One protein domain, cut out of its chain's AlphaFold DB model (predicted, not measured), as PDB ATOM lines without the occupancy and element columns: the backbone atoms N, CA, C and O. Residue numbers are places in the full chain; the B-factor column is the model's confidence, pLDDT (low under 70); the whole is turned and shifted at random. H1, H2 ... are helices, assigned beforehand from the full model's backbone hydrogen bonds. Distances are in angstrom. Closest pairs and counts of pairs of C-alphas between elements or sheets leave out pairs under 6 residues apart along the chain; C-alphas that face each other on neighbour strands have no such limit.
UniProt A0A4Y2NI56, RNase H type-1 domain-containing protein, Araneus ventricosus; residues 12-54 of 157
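What this domain is: This is residues 12 to 54 of the 157 residues of the protein "RNase H type-1 domain-containing protein" of Araneus ventricosus (UniProt A0A4Y2NI56). The longest helix, H2, and the shorter H1 form the two arms of an open, flat U, and the long link of residues 22 to 37 makes its base. The space between the arms is empty. The printed part has 43 residues with two named helices, H1 then H2, and no named strand; its class is all helix. It is only just loose, close to extended, with a radius of gyration of the C-alphas of 13.6 A, and it spans 30 by 25 by 14 A.

How they stand to each other: H2, residues 38 to 53, and H1, residues 12 to 21, are apart, with no C-alpha of the one within 8 A of the other. Residues 12 to 19, which belong to H1, stand free, as do residues 21 to 27 and residues 45 to 54, of which 45 to 53 belong to H2. In H1 and H2 every O i to N i+4 pair is within hydrogen-bond range.

Where its parts are: H2 is 22.0 A long, from C-alpha 38 at (-42.852, 12.357, -37.383) to C-alpha 53 at (-25.648, 9.981, -23.909). H1 is 14.4 A long and begins with C-alpha 12 at (-38.311, -9.105, -20.319).

The domain as a whole: The two C-alphas farthest apart, those of Pro 24 and Gln 52, are 34.0 A apart. The printed part has no cut, and no printed residue is under 70 in pLDDT.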
ATOM      1  N   THR A  12     -37.858 -10.367 -19.715       84.94
ATOM      2  CA  THR A  12     -38.311  -9.105 -20.319       84.94
ATOM      3  C   THR A  12     -39.605  -9.311 -21.098       84.94
ATOM      4  O   THR A  12     -40.558  -8.557 -20.933       84.94
ATOM      5  N   VAL A  13     -39.687 -10.393 -21.880       85.25
ATOM      6  CA  VAL A  13     -40.897 -10.743 -22.641       85.25
ATOM      7  C   VAL A  13     -42.082 -10.961 -21.697       85.25
ATOM      8  O   VAL A  13     -43.155 -10.398 -21.912       85.25
ATOM      9  N   ARG A  14     -41.886 -11.691 -20.590       84.62
ATOM     10  CA  ARG A  14     -42.938 -11.899 -19.578       84.62
ATOM     11  C   ARG A  14     -43.389 -10.589 -18.923       84.62
ATOM     12  O   ARG A  14     -44.579 -10.424 -18.663       84.62
ATOM     13  N   GLN A  15     -42.464  -9.667 -18.653       87.38
ATOM     14  CA  GLN A  15     -42.789  -8.345 -18.106       87.38
ATOM     15  C   GLN A  15     -43.614  -7.511 -19.091       87.38
ATOM     16  O   GLN A  15     -44.634  -6.952 -18.693       87.38
ATOM     17  N   ILE A  16     -43.237  -7.492 -20.374       88.25
ATOM     18  CA  ILE A  16     -43.990  -6.791 -21.422       88.25
ATOM     19  C   ILE A  16     -45.420  -7.337 -21.505       88.25
ATOM     20  O   ILE A  16     -46.368  -6.560 -21.429       88.25
ATOM     21  N   PHE A  17     -45.604  -8.661 -21.563       86.56
ATOM     22  CA  PHE A  17     -46.950  -9.250 -21.597       86.56
ATOM     23  C   PHE A  17     -47.797  -8.870 -20.375       86.56
ATOM     24  O   PHE A  17     -48.970  -8.539 -20.540       86.56
ATOM     25  N   LYS A  18     -47.221  -8.842 -19.163       86.94
ATOM     26  CA  LYS A  18     -47.936  -8.384 -17.955       86.94
ATOM     27  C   LYS A  18     -48.436  -6.941 -18.085       86.94
ATOM     28  O   LYS A  18     -49.578  -6.669 -17.721       86.94
ATOM     29  N   ILE A  19     -47.607  -6.039 -18.615       88.44
ATOM     30  CA  ILE A  19     -47.960  -4.624 -18.821       88.44
ATOM     31  C   ILE A  19     -49.086  -4.481 -19.853       88.44
ATOM     32  O   ILE A  19     -49.997  -3.670 -19.679       88.44
ATOM     33  N   LEU A  20     -49.054  -5.279 -20.922       87.38
ATOM     34  CA  LEU A  20     -50.079  -5.234 -21.968       87.38
ATOM     35  C   LEU A  20     -51.428  -5.764 -21.479       87.38
ATOM     36  O   LEU A  20     -52.458  -5.155 -21.758       87.38
ATOM     37  N   LEU A  21     -51.425  -6.850 -20.704       86.81
ATOM     38  CA  LEU A  21     -52.645  -7.429 -20.132       86.81
ATOM     39  C   LEU A  21     -53.306  -6.511 -19.094       86.81
ATOM     40  O   LEU A  21     -54.528  -6.486 -18.998       86.81
ATOM     41  N   THR A  22     -52.525  -5.716 -18.357       89.12
ATOM     42  CA  THR A  22     -53.055  -4.717 -17.408       89.12
ATOM     43  C   THR A  22     -53.622  -3.467 -18.087       89.12
ATOM     44  O   THR A  22     -54.311  -2.688 -17.438       89.12
ATOM     45  N   ASN A  23     -53.388  -3.269 -19.391       86.56
ATOM     46  CA  ASN A  23     -53.816  -2.079 -20.132       86.56
ATOM     47  C   ASN A  23     -54.593  -2.443 -21.415       86.56
ATOM     48  O   ASN A  23     -54.159  -2.093 -22.517       86.56
ATOM     49  N   PRO A  24     -55.774  -3.084 -21.311       83.62
ATOM     50  CA  PRO A  24     -56.483  -3.669 -22.456       83.62
ATOM     51  C   PRO A  24     -56.969  -2.644 -23.496       83.62
ATOM     52  O   PRO A  24     -57.264  -3.009 -24.631       83.62
ATOM     53  N   ARG A  25     -57.041  -1.355 -23.135       85.06
ATOM     54  CA  ARG A  25     -57.428  -0.264 -24.048       85.06
ATOM     55  C   ARG A  25     -56.295   0.187 -24.977       85.06
ATOM     56  O   ARG A  25     -56.566   0.850 -25.974       85.06
ATOM     57  N   ARG A  26     -55.033  -0.140 -24.674       83.06
ATOM     58  CA  ARG A  26     -53.892   0.232 -25.522       83.06
ATOM     59  C   ARG A  26     -53.770  -0.751 -26.684       83.06
ATOM     60  O   ARG A  26     -53.647  -1.954 -26.477       83.06
ATOM     61  N   LYS A  27     -53.777  -0.230 -27.911       84.25
ATOM     62  CA  LYS A  27     -53.545  -1.008 -29.135       84.25
ATOM     63  C   LYS A  27     -52.092  -0.844 -29.572       84.25
ATOM     64  O   LYS A  27     -51.583   0.272 -29.599       84.25
ATOM     65  N   ILE A  28     -51.444  -1.950 -29.922       84.94
ATOM     66  CA  ILE A  28     -50.115  -1.947 -30.538       84.94
ATOM     67  C   ILE A  28     -50.299  -2.173 -32.031       84.94
ATOM     68  O   ILE A  28     -51.046  -3.060 -32.438       84.94
ATOM     69  N   SER A  29     -49.605  -1.380 -32.835       89.12
ATOM     70  CA  SER A  29     -49.504  -1.567 -34.278       89.12
ATOM     71  C   SER A  29     -48.044  -1.445 -34.695       89.12
ATOM     72  O   SER A  29     -47.241  -0.826 -33.995       89.12
ATOM     73  N   TRP A  30     -47.697  -2.081 -35.808       91.62
ATOM     74  CA  TRP A  30     -46.381  -1.942 -36.412       91.62
ATOM     75  C   TRP A  30     -46.413  -0.826 -37.453       91.62
ATOM     76  O   TRP A  30     -47.335  -0.757 -38.264       91.62
ATOM     77  N   VAL A  31     -45.393   0.029 -37.433       90.88
ATOM     78  CA  VAL A  31     -45.195   1.103 -38.410       90.88
ATOM     79  C   VAL A  31     -43.772   0.993 -38.944       90.88
ATOM     80  O   VAL A  31     -42.825   0.805 -38.177       90.88
ATOM     81  N   LYS A  32     -43.615   1.107 -40.264       91.38
ATOM     82  CA  LYS A  32     -42.306   1.051 -40.922       91.38
ATOM     83  C   LYS A  32     -41.423   2.225 -40.469       91.38
ATOM     84  O   LYS A  32     -41.901   3.343 -40.282       91.38
ATOM     85  N   ALA A  33     -40.130   1.970 -40.293       91.00
ATOM     86  CA  ALA A  33     -39.143   3.008 -39.995       91.00
ATOM     87  C   ALA A  33     -38.752   3.797 -41.260       91.00
ATOM     88  O   ALA A  33     -38.802   3.247 -42.360       91.00
ATOM     89  N   HIS A  34     -38.316   5.051 -41.085       87.00
ATOM     90  CA  HIS A  34     -37.735   5.904 -42.142       87.00
ATOM     91  C   HIS A  34     -38.663   6.210 -43.328       87.00
ATOM     92  O   HIS A  34     -38.234   6.209 -44.479       87.00
ATOM     93  N   VAL A  35     -39.946   6.445 -43.052       90.94
ATOM     94  CA  VAL A  35     -40.962   6.767 -44.073       90.94
ATOM     95  C   VAL A  35     -41.649   8.118 -43.836       90.94
ATOM     96  O   VAL A  35     -42.742   8.336 -44.345       90.94
ATOM     97  N   GLY A  36     -41.062   9.016 -43.038       90.38
ATOM     98  CA  GLY A  36     -41.611  10.353 -42.778       90.38
ATOM     99  C   GLY A  36     -42.647  10.422 -41.654       90.38
ATOM    100  O   GLY A  36     -43.309  11.444 -41.482       90.38
ATOM    101  N   ASN A  37     -42.845   9.351 -40.872       93.38
ATOM    102  CA  ASN A  37     -43.740   9.416 -39.715       93.38
ATOM    103  C   ASN A  37     -43.052  10.171 -38.569       93.38
ATOM    104  O   ASN A  37     -42.220   9.597 -37.867       93.38
ATOM    105  N   ILE A  38     -43.452  11.429 -38.357       93.06
ATOM    106  CA  ILE A  38     -42.852  12.357 -37.383       93.06
ATOM    107  C   ILE A  38     -42.716  11.729 -35.987       93.06
ATOM    108  O   ILE A  38     -41.674  11.847 -35.344       93.06
ATOM    109  N   GLY A  39     -43.756  11.040 -35.507       92.88
ATOM    110  CA  GLY A  39     -43.744  10.412 -34.183       92.88
ATOM    111  C   GLY A  39     -42.737   9.263 -34.083       92.88
ATOM    112  O   GLY A  39     -41.975   9.190 -33.119       92.88
ATOM    113  N   ASN A  40     -42.701   8.391 -35.094       93.44
ATOM    114  CA  ASN A  40     -41.767   7.265 -35.155       93.44
ATOM    115  C   ASN A  40     -40.313   7.736 -35.323       93.44
ATOM    116  O   ASN A  40     -39.402   7.207 -34.693       93.44
ATOM    117  N   GLU A  41     -40.091   8.764 -36.143       93.94
ATOM    118  CA  GLU A  41     -38.769   9.350 -36.363       93.94
ATOM    119  C   GLU A  41     -38.239  10.035 -35.110       93.94
ATOM    120  O   GLU A  41     -37.098   9.788 -34.722       93.94
ATOM    121  N   ARG A  42     -39.086  10.804 -34.413       94.38
ATOM    122  CA  ARG A  42     -38.730  11.400 -33.122       94.38
ATOM    123  C   ARG A  42     -38.410  10.332 -32.078       94.38
ATOM    124  O   ARG A  42     -37.424  10.472 -31.364       94.38
ATOM    125  N   ALA A  43     -39.194   9.254 -32.003       93.06
ATOM    126  CA  ALA A  43     -38.913   8.138 -31.098       93.06
ATOM    127  C   ALA A  43     -37.571   7.454 -31.420       93.06
ATOM    128  O   ALA A  43     -36.802   7.147 -30.511       93.06
ATOM    129  N   ASN A  44     -37.258   7.264 -32.704       92.25
ATOM    130  CA  ASN A  44     -35.981   6.707 -33.144       92.25
ATOM    131  C   ASN A  44     -34.800   7.639 -32.829       92.25
ATOM    132  O   ASN A  44     -33.753   7.164 -32.397       92.25
ATOM    133  N   GLN A  45     -34.965   8.954 -33.008       91.75
ATOM    134  CA  GLN A  45     -33.937   9.933 -32.652       91.75
ATOM    135  C   GLN A  45     -33.665   9.919 -31.145       91.75
ATOM    136  O   GLN A  45     -32.520   9.766 -30.741       91.75
ATOM    137  N   LEU A  46     -34.716   9.935 -30.319       91.62
ATOM    138  CA  LEU A  46     -34.583   9.823 -28.862       91.62
ATOM    139  C   LEU A  46     -33.889   8.520 -28.440       91.62
ATOM    140  O   LEU A  46     -33.077   8.525 -27.518       91.62
ATOM    141  N   ALA A  47     -34.178   7.403 -29.114       90.31
ATOM    142  CA  ALA A  47     -33.494   6.138 -28.855       90.31
ATOM    143  C   ALA A  47     -31.996   6.210 -29.207       90.31
ATOM    144  O   ALA A  47     -31.173   5.719 -28.437       90.31
ATOM    145  N   LYS A  48     -31.629   6.847 -30.329       90.12
ATOM    146  CA  LYS A  48     -30.223   7.074 -30.708       90.12
ATOM    147  C   LYS A  48     -29.505   7.964 -29.698       90.12
ATOM    148  O   LYS A  48     -28.440   7.581 -29.216       90.12
ATOM    149  N   ASP A  49     -30.109   9.083 -29.319       89.56
ATOM    150  CA  ASP A  49     -29.534  10.012 -28.343       89.56
ATOM    151  C   ASP A  49     -29.315   9.304 -26.994       89.56
ATOM    152  O   ASP A  49     -28.255   9.429 -26.383       89.56
ATOM    153  N   ALA A  50     -30.260   8.456 -26.571       87.06
ATOM    154  CA  ALA A  50     -30.125   7.640 -25.366       87.06
ATOM    155  C   ALA A  50     -28.994   6.596 -25.454       87.06
ATOM    156  O   ALA A  50     -28.394   6.275 -24.432       87.06
ATOM    157  N   THR A  51     -28.663   6.069 -26.638       84.12
ATOM    158  CA  THR A  51     -27.490   5.182 -26.786       84.12
ATOM    159  C   THR A  51     -26.158   5.926 -26.711       84.12
ATOM    160  O   THR A  51     -25.174   5.340 -26.271       84.12
ATOM    161  N   GLN A  52     -26.121   7.200 -27.119       81.44
ATOM    162  CA  GLN A  52     -24.902   8.018 -27.130       81.44
ATOM    163  C   GLN A  52     -24.645   8.723 -25.793       81.44
ATOM    164  O   GLN A  52     -23.495   8.876 -25.387       81.44
ATOM    165  N   HIS A  53     -25.712   9.140 -25.108       79.50
ATOM    166  CA  HIS A  53     -25.648   9.981 -23.909       79.50
ATOM    167  C   HIS A  53     -26.317   9.356 -22.677       79.50
ATOM    168  O   HIS A  53     -26.329   9.961 -21.605       79.50
ATOM    169  N   GLY A  54     -26.906   8.166 -22.805       70.25
ATOM    170  CA  GLY A  54     -27.507   7.460 -21.678       70.25
ATOM    171  C   GLY A  54     -26.460   6.972 -20.681       70.25
ATOM    172  O   GLY A  54     -25.304   6.727 -21.029       70.25
TER     173      GLY A  54